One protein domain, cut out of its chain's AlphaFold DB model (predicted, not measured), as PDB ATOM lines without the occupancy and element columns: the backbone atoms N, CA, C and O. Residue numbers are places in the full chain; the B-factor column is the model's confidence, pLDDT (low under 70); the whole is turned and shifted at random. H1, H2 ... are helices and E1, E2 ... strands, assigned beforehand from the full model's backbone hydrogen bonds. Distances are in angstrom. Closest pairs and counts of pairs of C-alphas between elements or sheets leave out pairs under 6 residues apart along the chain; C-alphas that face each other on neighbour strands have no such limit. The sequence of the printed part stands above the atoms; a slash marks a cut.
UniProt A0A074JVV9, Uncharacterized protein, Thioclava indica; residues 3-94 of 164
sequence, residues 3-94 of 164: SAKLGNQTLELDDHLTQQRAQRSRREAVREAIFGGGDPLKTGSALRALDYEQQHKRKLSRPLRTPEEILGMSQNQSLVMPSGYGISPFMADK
ATOM      1  N   SER A   3     148.769 120.461 191.154       72.75
ATOM      2  CA  SER A   3     147.713 120.365 190.131       72.75
ATOM      3  C   SER A   3     147.191 121.739 189.669       72.75
ATOM      4  O   SER A   3     147.039 121.975 188.474       72.75
ATOM      5  N   ALA A   4     147.039 122.700 190.588       76.00
ATOM      6  CA  ALA A   4     146.568 124.049 190.261       76.00
ATOM      7  C   ALA A   4     147.533 124.840 189.354       76.00
ATOM      8  O   ALA A   4     147.099 125.759 188.667       76.00
ATOM      9  N   LYS A   5     148.829 124.489 189.330       80.88
ATOM     10  CA  LYS A   5     149.821 125.144 188.460       80.88
ATOM     11  C   LYS A   5     149.764 124.665 187.011       80.88
ATOM     12  O   LYS A   5     150.225 125.381 186.133       80.88
ATOM     13  N   LEU A   6     149.224 123.470 186.770       83.81
ATOM     14  CA  LEU A   6     149.046 122.940 185.417       83.81
ATOM     15  C   LEU A   6     147.851 123.591 184.723       83.81
ATOM     16  O   LEU A   6     147.877 123.799 183.517       83.81
ATOM     17  N   GLY A   7     146.826 123.948 185.497       85.62
ATOM     18  CA  GLY A   7     145.584 124.506 184.983       85.62
ATOM     19  C   GLY A   7     144.552 123.432 184.652       85.62
ATOM     20  O   GLY A   7     144.667 122.267 185.049       85.62
ATOM     21  N   ASN A   8     143.513 123.854 183.933       90.44
ATOM     22  CA  ASN A   8     142.323 123.055 183.672       90.44
ATOM     23  C   ASN A   8     142.123 122.833 182.171       90.44
ATOM     24  O   ASN A   8     142.408 123.704 181.354       90.44
ATOM     25  N   GLN A   9     141.561 121.679 181.836       90.44
ATOM     26  CA  GLN A   9     140.991 121.369 180.534       90.44
ATOM     27  C   GLN A   9     139.465 121.373 180.605       90.44
ATOM     28  O   GLN A   9     138.869 121.059 181.638       90.44
ATOM     29  N   THR A  10     138.832 121.703 179.482       93.00
ATOM     30  CA  THR A  10     137.384 121.559 179.319       93.00
ATOM     31  C   THR A  10     137.102 120.218 178.659       93.00
ATOM     32  O   THR A  10     137.575 119.966 177.556       93.00
ATOM     33  N   LEU A  11     136.341 119.364 179.336       91.81
ATOM     34  CA  LEU A  11     135.836 118.113 178.785       91.81
ATOM     35  C   LEU A  11     134.422 118.322 178.254       91.81
ATOM     36  O   LEU A  11     133.594 118.944 178.920       91.81
ATOM     37  N   GLU A  12     134.147 117.772 177.077       92.75
ATOM     38  CA  GLU A  12     132.800 117.692 176.519       92.75
ATOM     39  C   GLU A  12     132.246 116.295 176.798       92.75
ATOM     40  O   GLU A  12     132.804 115.297 176.347       92.75
ATOM     41  N   LEU A  13     131.178 116.227 177.590       90.12
ATOM     42  CA  LEU A  13     130.511 114.987 177.967       90.12
ATOM     43  C   LEU A  13     129.108 114.959 177.362       90.12
ATOM     44  O   LEU A  13     128.357 115.932 177.481       90.12
ATOM     45  N   ASP A  14     128.732 113.825 176.782       89.12
ATOM     46  CA  ASP A  14     127.352 113.585 176.378       89.12
ATOM     47  C   ASP A  14     126.471 113.424 177.628       89.12
ATOM     48  O   ASP A  14     126.733 112.597 178.505       89.12
ATOM     49  N   ASP A  15     125.425 114.244 177.738       88.38
ATOM     50  CA  ASP A  15     124.457 114.153 178.831       88.38
ATOM     51  C   ASP A  15     123.283 113.268 178.408       88.38
ATOM     52  O   ASP A  15     122.230 113.743 177.980       88.38
ATOM     53  N   HIS A  16     123.477 111.954 178.518       89.88
ATOM     54  CA  HIS A  16     122.495 110.971 178.063       89.88
ATOM     55  C   HIS A  16     121.108 111.152 178.689       89.88
ATOM     56  O   HIS A  16     120.109 110.909 178.015       89.88
ATOM     57  N   LEU A  17     121.012 111.592 179.950       89.44
ATOM     58  CA  LEU A  17     119.715 111.791 180.602       89.44
ATOM     59  C   LEU A  17     118.955 112.958 179.973       89.44
ATOM     60  O   LEU A  17     117.765 112.830 179.682       89.44
ATOM     61  N   THR A  18     119.642 114.075 179.740       87.69
ATOM     62  CA  THR A  18     119.060 115.253 179.088       87.69
ATOM     63  C   THR A  18     118.689 114.943 177.636       87.69
ATOM     64  O   THR A  18     117.558 115.194 177.224       87.69
ATOM     65  N   GLN A  19     119.573 114.271 176.894       90.12
ATOM     66  CA  GLN A  19     119.331 113.879 175.502       90.12
ATOM     67  C   GLN A  19     118.153 112.899 175.360       90.12
ATOM     68  O   GLN A  19     117.314 113.059 174.471       90.12
ATOM     69  N   GLN A  20     118.036 111.902 176.249       90.69
ATOM     70  CA  GLN A  20     116.913 110.957 176.234       90.69
ATOM     71  C   GLN A  20     115.588 111.615 176.629       90.69
ATOM     72  O   GLN A  20     114.553 111.306 176.033       90.69
ATOM     73  N   ARG A  21     115.597 112.543 177.597       90.88
ATOM     74  CA  ARG A  21     114.406 113.334 177.948       90.88
ATOM     75  C   ARG A  21     113.944 114.177 176.765       90.88
ATOM     76  O   ARG A  21     112.768 114.097 176.420       90.88
ATOM     77  N   ALA A  22     114.866 114.875 176.102       90.00
ATOM     78  CA  ALA A  22     114.576 115.653 174.901       90.00
ATOM     79  C   ALA A  22     114.071 114.768 173.745       90.00
ATOM     80  O   ALA A  22     113.159 115.137 173.009       90.00
ATOM     81  N   GLN A  23     114.597 113.546 173.608       89.75
ATOM     82  CA  GLN A  23     114.108 112.585 172.617       89.75
ATOM     83  C   GLN A  23     112.689 112.101 172.901       89.75
ATOM     84  O   GLN A  23     111.895 111.940 171.969       89.75
ATOM     85  N   ARG A  24     112.355 111.871 174.170       90.75
ATOM     86  CA  ARG A  24     111.003 111.488 174.572       90.75
ATOM     87  C   ARG A  24     110.015 112.631 174.341       90.75
ATOM     88  O   ARG A  24     109.013 112.412 173.665       90.75
ATOM     89  N   SER A  25     110.319 113.832 174.826       89.06
ATOM     90  CA  SER A  25     109.456 115.004 174.645       89.06
ATOM     91  C   SER A  25     109.297 115.372 173.169       89.06
ATOM     92  O   SER A  25     108.212 115.765 172.754       89.06
ATOM     93  N   ARG A  26     110.323 115.148 172.334       87.44
ATOM     94  CA  ARG A  26     110.225 115.335 170.879       87.44
ATOM     95  C   ARG A  26     109.193 114.394 170.268       87.44
ATOM     96  O   ARG A  26     108.369 114.830 169.469       87.44
ATOM     97  N   ARG A  27     109.214 113.109 170.639       87.31
ATOM     98  CA  ARG A  27     108.227 112.123 170.162       87.31
ATOM     99  C   ARG A  27     106.811 112.488 170.606       87.31
ATOM    100  O   ARG A  27     105.882 112.355 169.816       87.31
ATOM    101  N   GLU A  28     106.658 112.958 171.840       87.06
ATOM    102  CA  GLU A  28     105.375 113.418 172.382       87.06
ATOM    103  C   GLU A  28     104.870 114.665 171.631       87.06
ATOM    104  O   GLU A  28     103.733 114.670 171.166       87.06
ATOM    105  N   ALA A  29     105.730 115.659 171.390       84.88
ATOM    106  CA  ALA A  29     105.395 116.872 170.641       84.88
ATOM    107  C   ALA A  29     105.020 116.589 169.174       84.88
ATOM    108  O   ALA A  29     104.067 117.171 168.655       84.88
ATOM    109  N   VAL A  30     105.725 115.670 168.502       85.31
ATOM    110  CA  VAL A  30     105.369 115.234 167.139       85.31
ATOM    111  C   VAL A  30     104.014 114.529 167.125       85.31
ATOM    112  O   VAL A  30     103.197 114.789 166.245       85.31
ATOM    113  N   ARG A  31     103.754 113.649 168.100       84.62
ATOM    114  CA  ARG A  31     102.471 112.945 168.206       84.62
ATOM    115  C   ARG A  31     101.317 113.931 168.400       84.62
ATOM    116  O   ARG A  31     100.310 113.812 167.712       84.62
ATOM    117  N   GLU A  32     101.480 114.912 169.279       83.56
ATOM    118  CA  GLU A  32     100.470 115.945 169.525       83.56
ATOM    119  C   GLU A  32     100.205 116.803 168.280       83.56
ATOM    120  O   GLU A  32      99.061 117.103 167.952       83.56
ATOM    121  N   ALA A  33     101.245 117.142 167.519       80.81
ATOM    122  CA  ALA A  33     101.093 117.917 166.290       80.81
ATOM    123  C   ALA A  33     100.338 117.166 165.182       80.81
ATOM    124  O   ALA A  33      99.622 117.789 164.403       80.81
ATOM    125  N   ILE A  34     100.494 115.839 165.109       81.62
ATOM    126  CA  ILE A  34      99.826 114.996 164.106       81.62
ATOM    127  C   ILE A  34      98.381 114.674 164.515       81.62
ATOM    128  O   ILE A  34      97.500 114.665 163.660       81.62
ATOM    129  N   PHE A  35      98.130 114.393 165.799       82.00
ATOM    130  CA  PHE A  35      96.845 113.850 166.264       82.00
ATOM    131  C   PHE A  35      95.993 114.816 167.106       82.00
ATOM    132  O   PHE A  35      94.794 114.591 167.231       82.00
ATOM    133  N   GLY A  36      96.583 115.860 167.691       73.81
ATOM    134  CA  GLY A  36      95.940 116.741 168.679       73.81
ATOM    135  C   GLY A  36      95.446 118.089 168.142       73.81
ATOM    136  O   GLY A  36      94.810 118.840 168.875       73.81
ATOM    137  N   GLY A  37      95.703 118.422 166.871       67.00
ATOM    138  CA  GLY A  37      95.271 119.700 166.280       67.00
ATOM    139  C   GLY A  37      96.045 120.929 166.784       67.00
ATOM    140  O   GLY A  37      95.513 122.037 166.783       67.00
ATOM    141  N   GLY A  38      97.289 120.738 167.237       67.31
ATOM    142  CA  GLY A  38      98.134 121.801 167.789       67.31
ATOM    143  C   GLY A  38      98.599 122.852 166.769       67.31
ATOM    144  O   GLY A  38      98.722 122.586 165.575       67.31
ATOM    145  N   ASP A  39      98.911 124.052 167.269       77.44
ATOM    146  CA  ASP A  39      99.438 125.177 166.485       77.44
ATOM    147  C   ASP A  39     100.826 124.835 165.885       77.44
ATOM    148  O   ASP A  39     101.799 124.668 166.635       77.44
ATOM    149  N   PRO A  40     100.957 124.748 164.546       75.69
ATOM    150  CA  PRO A  40     102.177 124.288 163.883       75.69
ATOM    151  C   PRO A  40     103.391 125.184 164.157       75.69
ATOM    152  O   PRO A  40     104.526 124.697 164.159       75.69
ATOM    153  N   LEU A  41     103.184 126.475 164.439       80.81
ATOM    154  CA  LEU A  41     104.278 127.396 164.756       80.81
ATOM    155  C   LEU A  41     104.871 127.118 166.143       80.81
ATOM    156  O   LEU A  41     106.094 127.128 166.303       80.81
ATOM    157  N   LYS A  42     104.022 126.817 167.134       79.56
ATOM    158  CA  LYS A  42     104.455 126.474 168.500       79.56
ATOM    159  C   LYS A  42     105.128 125.108 168.561       79.56
ATOM    160  O   LYS A  42     106.140 124.955 169.240       79.56
ATOM    161  N   THR A  43     104.624 124.130 167.811       80.56
ATOM    162  CA  THR A  43     105.288 122.827 167.699       80.56
ATOM    163  C   THR A  43     106.653 122.973 167.030       80.56
ATOM    164  O   THR A  43     107.634 122.408 167.505       80.56
ATOM    165  N   GLY A  44     106.756 123.767 165.960       82.19
ATOM    166  CA  GLY A  44     108.023 123.984 165.263       82.19
ATOM    167  C   GLY A  44     109.111 124.601 166.150       82.19
ATOM    168  O   GLY A  44     110.263 124.164 166.106       82.19
ATOM    169  N   SER A  45     108.764 125.587 166.984       84.50
ATOM    170  CA  SER A  45     109.718 126.191 167.925       84.50
ATOM    171  C   SER A  45     110.110 125.235 169.055       84.50
ATOM    172  O   SER A  45     111.296 125.147 169.378       84.50
ATOM    173  N   ALA A  46     109.159 124.462 169.589       85.25
ATOM    174  CA  ALA A  46     109.433 123.431 170.588       85.25
ATOM    175  C   ALA A  46     110.366 122.340 170.041       85.25
ATOM    176  O   ALA A  46     111.345 121.986 170.693       85.25
ATOM    177  N   LEU A  47     110.132 121.860 168.816       87.62
ATOM    178  CA  LEU A  47     111.001 120.871 168.176       87.62
ATOM    179  C   LEU A  47     112.427 121.399 168.004       87.62
ATOM    180  O   LEU A  47     113.365 120.684 168.316       87.62
ATOM    181  N   ARG A  48     112.619 122.659 167.596       86.94
ATOM    182  CA  ARG A  48     113.973 123.239 167.496       86.94
ATOM    183  C   ARG A  48     114.705 123.291 168.836       86.94
ATOM    184  O   ARG A  48     115.902 123.018 168.874       86.94
ATOM    185  N   ALA A  49     114.008 123.640 169.917       87.56
ATOM    186  CA  ALA A  49     114.598 123.643 171.254       87.56
ATOM    187  C   ALA A  49     115.016 122.225 171.679       87.56
ATOM    188  O   ALA A  49     116.128 122.022 172.158       87.56
ATOM    189  N   LEU A  50     114.164 121.234 171.414       88.94
ATOM    190  CA  LEU A  50     114.450 119.831 171.709       88.94
ATOM    191  C   LEU A  50     115.587 119.275 170.851       88.94
ATOM    192  O   LEU A  50     116.404 118.509 171.351       88.94
ATOM    193  N   ASP A  51     115.696 119.693 169.591       88.50
ATOM    194  CA  ASP A  51     116.801 119.312 168.707       88.50
ATOM    195  C   ASP A  51     118.137 119.840 169.237       88.50
ATOM    196  O   ASP A  51     119.139 119.123 169.214       88.50
ATOM    197  N   TYR A  52     118.144 121.061 169.779       87.81
ATOM    198  CA  TYR A  52     119.312 121.617 170.456       87.81
ATOM    199  C   TYR A  52     119.656 120.835 171.731       87.81
ATOM    200  O   TYR A  52     120.810 120.453 171.914       87.81
ATOM    201  N   GLU A  53     118.675 120.531 172.586       88.75
ATOM    202  CA  GLU A  53     118.889 119.744 173.811       88.75
ATOM    203  C   GLU A  53     119.385 118.319 173.520       88.75
ATOM    204  O   GLU A  53     120.250 117.806 174.230       88.75
ATOM    205  N   GLN A  54     118.891 117.692 172.448       87.38
ATOM    206  CA  GLN A  54     119.342 116.373 171.996       87.38
ATOM    207  C   GLN A  54     120.802 116.362 171.541       87.38
ATOM    208  O   GLN A  54     121.478 115.346 171.686       87.38
ATOM    209  N   GLN A  55     121.283 117.458 170.958       87.25
ATOM    210  CA  GLN A  55     122.657 117.574 170.463       87.25
ATOM    211  C   GLN A  55     123.601 118.209 171.491       87.25
ATOM    212  O   GLN A  55     124.813 118.263 171.270       87.25
ATOM    213  N   HIS A  56     123.065 118.700 172.610       87.81
ATOM    214  CA  HIS A  56     123.844 119.415 173.602       87.81
ATOM    215  C   HIS A  56     124.863 118.491 174.279       87.81
ATOM    216  O   HIS A  56     124.535 117.413 174.785       87.81
ATOM    217  N   LYS A  57     126.112 118.964 174.322       90.06
ATOM    218  CA  LYS A  57     127.205 118.363 175.085       90.06
ATOM    219  C   LYS A  57     127.525 119.249 176.271       90.06
ATOM    220  O   LYS A  57     127.778 120.446 176.119       90.06
ATOM    221  N   ARG A  58     127.548 118.655 177.459       90.88
ATOM    222  CA  ARG A  58     127.854 119.376 178.687       90.88
ATOM    223  C   ARG A  58     129.355 119.612 178.778       90.88
ATOM    224  O   ARG A  58     130.146 118.679 178.660       90.88
ATOM    225  N   LYS A  59     129.741 120.856 179.048       93.25
ATOM    226  CA  LYS A  59     131.138 121.240 179.270       93.25
ATOM    227  C   LYS A  59     131.463 121.186 180.758       93.25
ATOM    228  O   LYS A  59     130.752 121.774 181.569       93.25
ATOM    229  N   LEU A  60     132.529 120.479 181.117       93.62
ATOM    230  CA  LEU A  60     133.011 120.348 182.492       93.62
ATOM    231  C   LEU A  60     134.473 120.784 182.574       93.62
ATOM    232  O   LEU A  60     135.301 120.348 181.778       93.62
ATOM    233  N   SER A  61     134.799 121.620 183.559       92.50
ATOM    234  CA  SER A  61     136.187 121.976 183.864       92.50
ATOM    235  C   SER A  61     136.816 120.884 184.724       92.50
ATOM    236  O   SER A  61     136.323 120.593 185.815       92.50
ATOM    237  N   ARG A  62     137.929 120.313 184.265       90.94
ATOM    238  CA  ARG A  62     138.725 119.322 184.998       90.94
ATOM    239  C   ARG A  62     140.185 119.774 185.044       90.94
ATOM    240  O   ARG A  62     140.683 120.225 184.017       90.94
ATOM    241  N   PRO A  63     140.915 119.607 186.158       90.88
ATOM    242  CA  PRO A  63     142.366 119.772 186.153       90.88
ATOM    243  C   PRO A  63     143.028 118.918 185.062       90.88
ATOM    244  O   PRO A  63     142.589 117.790 184.803       90.88
ATOM    245  N   LEU A  64     144.089 119.431 184.428       89.19
ATOM    246  CA  LEU A  64     144.855 118.657 183.437       89.19
ATOM    247  C   LEU A  64     145.348 117.332 184.030       89.19
ATOM    248  O   LEU A  64     145.219 116.279 183.407       89.19
ATOM    249  N   ARG A  65     145.837 117.384 185.272       89.62
ATOM    250  CA  ARG A  65     146.116 116.215 186.109       89.62
ATOM    251  C   ARG A  65     145.616 116.448 187.523       89.62
ATOM    252  O   ARG A  65     145.853 117.525 188.080       89.62
ATOM    253  N   THR A  66     144.948 115.462 188.109       91.12
ATOM    254  CA  THR A  66     144.556 115.528 189.522       91.12
ATOM    255  C   THR A  66     145.767 115.273 190.427       91.12
ATOM    256  O   THR A  66     146.768 114.708 189.976       91.12
ATOM    257  N   PRO A  67     145.736 115.701 191.701       89.75
ATOM    258  CA  PRO A  67     146.804 115.388 192.648       89.75
ATOM    259  C   PRO A  67     147.095 113.884 192.749       89.75
ATOM    260  O   PRO A  67     148.256 113.491 192.783       89.75
ATOM    261  N   GLU A  68     146.060 113.049 192.728       91.38
ATOM    262  CA  GLU A  68     146.169 111.590 192.802       91.38
ATOM    263  C   GLU A  68     146.854 111.022 191.558       91.38
ATOM    264  O   GLU A  68     147.722 110.162 191.674       91.38
ATOM    265  N   GLU A  69     146.532 111.545 190.370       91.06
ATOM    266  CA  GLU A  69     147.201 111.151 189.125       91.06
ATOM    267  C   GLU A  69     148.686 111.517 189.125       91.06
ATOM    268  O   GLU A  69     149.483 110.783 188.549       91.06
ATOM    269  N   ILE A  70     149.058 112.635 189.757       90.19
ATOM    270  CA  ILE A  70     150.459 113.048 189.912       90.19
ATOM    271  C   ILE A  70     151.183 112.114 190.889       90.19
ATOM    272  O   ILE A  70     152.311 111.704 190.627       90.19
ATOM    273  N   LEU A  71     150.541 111.752 192.001       90.12
ATOM    274  CA  LEU A  71     151.114 110.835 192.991       90.12
ATOM    275  C   LEU A  71     151.235 109.399 192.458       90.12
ATOM    276  O   LEU A  71     152.177 108.698 192.811       90.12
ATOM    277  N   GLY A  72     150.312 108.982 191.592       92.31
ATOM    278  CA  GLY A  72     150.319 107.679 190.926       92.31
ATOM    279  C   GLY A  72     151.193 107.606 189.670       92.31
ATOM    280  O   GLY A  72     151.126 106.609 188.950       92.31
ATOM    281  N   MET A  73     151.980 108.642 189.360       92.88
ATOM    282  CA  MET A  73     152.879 108.625 188.204       92.88
ATOM    283  C   MET A  73     153.921 107.506 188.312       92.88
ATOM    284  O   MET A  73     154.431 107.200 189.391       92.88
ATOM    285  N   SER A  74     154.292 106.935 187.163       93.12
ATOM    286  CA  SER A  74     155.403 105.981 187.088       93.12
ATOM    287  C   SER A  74     156.684 106.595 187.658       93.12
ATOM    288  O   SER A  74     156.980 107.769 187.424       93.12
ATOM    289  N   GLN A  75     157.489 105.789 188.357       89.62
ATOM    290  CA  GLN A  75     158.768 106.244 188.910       89.62
ATOM    291  C   GLN A  75     159.704 106.792 187.830       89.62
ATOM    292  O   GLN A  75     160.438 107.748 188.093       89.62
ATOM    293  N   ASN A  76     159.609 106.254 186.612       92.25
ATOM    294  CA  ASN A  76     160.404 106.662 185.456       92.25
ATOM    295  C   ASN A  76     159.862 107.915 184.764       92.25
ATOM    296  O   ASN A  76     160.420 108.323 183.758       92.25
ATOM    297  N   GLN A  77     158.801 108.542 185.270       93.38
ATOM    298  CA  GLN A  77     158.261 109.779 184.716       93.38
ATOM    299  C   GLN A  77     158.412 110.933 185.700       93.38
ATOM    300  O   GLN A  77     158.360 110.781 186.923       93.38
ATOM    301  N   SER A  78     158.622 112.120 185.149       92.31
ATOM    302  CA  SER A  78     158.710 113.371 185.886       92.31
ATOM    303  C   SER A  78     157.843 114.425 185.222       92.31
ATOM    304  O   SER A  78     157.753 114.497 183.998       92.31
ATOM    305  N   LEU A  79     157.204 115.243 186.051       91.50
ATOM    306  CA  LEU A  79     156.542 116.456 185.611       91.50
ATOM    307  C   LEU A  79     157.526 117.609 185.788       91.50
ATOM    308  O   LEU A  79     157.873 117.963 186.916       91.50
ATOM    309  N   VAL A  80     157.976 118.184 184.680       90.94
ATOM    310  CA  VAL A  80     158.922 119.298 184.676       90.94
ATOM    311  C   VAL A  80     158.137 120.597 184.547       90.94
ATOM    312  O   VAL A  80     157.389 120.798 183.592       90.94
ATOM    313  N   MET A  81     158.307 121.489 185.525       89.25
ATOM    314  CA  MET A  81     157.713 122.827 185.528       89.25
ATOM    315  C   MET A  81     158.831 123.876 185.483       89.25
ATOM    316  O   MET A  81     159.236 124.381 186.535       89.25
ATOM    317  N   PRO A  82     159.381 124.182 184.297       86.69
ATOM    318  CA  PRO A  82     160.473 125.136 184.183       86.69
ATOM    319  C   PRO A  82     159.953 126.555 184.444       86.69
ATOM    320  O   PRO A  82     159.077 127.056 183.744       86.69
ATOM    321  N   SER A  83     160.496 127.231 185.455       82.44
ATOM    322  CA  SER A  83     160.198 128.643 185.705       82.44
ATOM    323  C   SER A  83     161.155 129.542 184.926       82.44
ATOM    324  O   SER A  83     162.362 129.327 184.978       82.44
ATOM    325  N   GLY A  84     160.632 130.576 184.265       82.94
ATOM    326  CA  GLY A  84     161.441 131.653 183.678       82.94
ATOM    327  C   GLY A  84     161.883 131.452 182.225       82.94
ATOM    328  O   GLY A  84     162.352 132.403 181.615       82.94
ATOM    329  N   TYR A  85     161.678 130.269 181.641       83.00
ATOM    330  CA  TYR A  85     162.116 129.971 180.267       83.00
ATOM    331  C   TYR A  85     161.013 130.110 179.205       83.00
ATOM    332  O   TYR A  85     161.255 129.837 178.035       83.00
ATOM    333  N   GLY A  86     159.787 130.482 179.595       84.56
ATOM    334  CA  GLY A  86     158.636 130.537 178.679       84.56
ATOM    335  C   GLY A  86     158.194 129.169 178.140       84.56
ATOM    336  O   GLY A  86     157.350 129.096 177.253       84.56
ATOM    337  N   ILE A  87     158.754 128.084 178.674       86.69
ATOM    338  CA  ILE A  87     158.442 126.710 178.286       86.69
ATOM    339  C   ILE A  87     157.245 126.241 179.115       86.69
ATOM    340  O   ILE A  87     157.251 126.340 180.345       86.69
ATOM    341  N   SER A  88     156.211 125.728 178.451       85.44
ATOM    342  CA  SER A  88     155.064 125.127 179.136       85.44
ATOM    343  C   SER A  88     155.488 123.880 179.923       85.44
ATOM    344  O   SER A  88     156.397 123.175 179.487       85.44
ATOM    345  N   PRO A  89     154.837 123.564 181.057       89.12
ATOM    346  CA  PRO A  89     155.094 122.319 181.771       89.12
ATOM    347  C   PRO A  89     154.965 121.099 180.857       89.12
ATOM    348  O   PRO A  89     154.044 121.024 180.043       89.12
ATOM    349  N   PHE A  90     155.865 120.133 181.013       89.50
ATOM    350  CA  PHE A  90     155.894 118.935 180.181       89.50
ATOM    351  C   PHE A  90     156.270 117.695 180.989       89.50
ATOM    352  O   PHE A  90     156.826 117.773 182.087       89.50
ATOM    353  N   MET A  91     155.939 116.535 180.430       91.12
ATOM    354  CA  MET A  91     156.319 115.240 180.980       91.12
ATOM    355  C   MET A  91     157.659 114.815 180.394       91.12
ATOM    356  O   MET A  91     157.860 114.916 179.186       91.12
ATOM    357  N   ALA A  92     158.558 114.328 181.242       92.94
ATOM    358  CA  ALA A  92     159.858 113.825 180.830       92.94
ATOM    359  C   ALA A  92     160.142 112.464 181.458       92.94
ATOM    360  O   ALA A  92     159.856 112.243 182.642       92.94
ATOM    361  N   ASP A  93     160.760 111.584 180.677       93.25
ATOM    362  CA  ASP A  93     161.227 110.295 181.162       93.25
ATOM    363  C   ASP A  93     162.534 110.466 181.948       93.25
ATOM    364  O   ASP A  93     163.505 111.077 181.494       93.25
ATOM    365  N   LYS A  94     162.562 109.910 183.157       91.38
ATOM    366  CA  LYS A  94     163.752 109.841 183.998       91.38
ATOM    367  C   LYS A  94     164.648 108.737 183.462       91.38
ATOM    368  O   LYS A  94     164.396 107.553 183.674       91.38
TER     369      LYS A  94
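This is residues 3 to 94 of the 164 residues of an uncharacterized protein of Thioclava indica (UniProt A0A074JVV9). The model is a long, thin stalk in which the two-strand antiparallel ribbon E1-E2 leads at one end into a helical hairpin, H2 and H3 side by side. At the other end of the ribbon is a small, loosely joined head with the short helices H1 and H4 and, beyond them, a second two-strand hairpin, E3 and E4, set across the length of the stalk. The printed part has 92 residues with four named helices and four named strands, in the order H1 E1 H2 H3 E2 H4 E3 E4, and both sheets, E1 - E2 and E3 - E4, are antiparallel. The class is mixed, helices and strands. The whole is extended, with a radius of gyration of the C-alphas of 23.6 A, and spans 71 by 27 by 17 A.

E1 is residues 8 to 14, 19.2 A long, and begins at C-alpha 8 at (142.323, 123.055, 183.672). E2 is residues 57 to 63, 18.8 A long. H2, the longest helix, is residues 16 to 35, 28.4 A, and ends at C-alpha 35 at (96.845, 113.850, 166.264). H3 is residues 40 to 55, 22.5 A. H1 is residues 3 to 6, 5.5 A, and H4 is residues 67 to 71, 6.3 A. E3 is residues 77 to 80, 9.5 A, and E4 is residues 90 to 93, 10.2 A, ending at C-alpha 93 at (161.227, 110.295, 181.162).

E1 and E2 are antiparallel, with 151 degrees between their directions; N 9 and O 62 are 2.8 A apart and N 60 and O 11 are 2.9 A apart, within hydrogen-bond range. H2 and H3 form a helical hairpin and touch, at a shallow tilt of 19 degrees, opposite ways; their closest C-alphas are those of Gln 19 and Gln 54, 4.3 A apart. H2 and E2 are near each other, with 5 pairs of C-alphas within 10 A, while E1 and H3 are apart. H1 and H4 are close but not clearly touching, the closest C-alphas being those of Ser 3 and Pro 67, 5.7 A apart. E3 and E4 are an antiparallel hairpin at 145 degrees, with N 78 and O 92 at 2.8 A, within hydrogen-bond range; both strands are apart from E1 and E2. In H2, H3 and H4 every O i to N i+4 pair is within hydrogen-bond range; H1 is too short for such a pair.

The two C-alphas farthest apart, those of Gly 37 and Lys 94, are 71.4 A apart. The printed part has no cut. E3 to E4, with 9 residues between them, is a short link; the other links are tight. The mean pLDDT of the printed part is 87.2, and residues 37 to 38 are under 70.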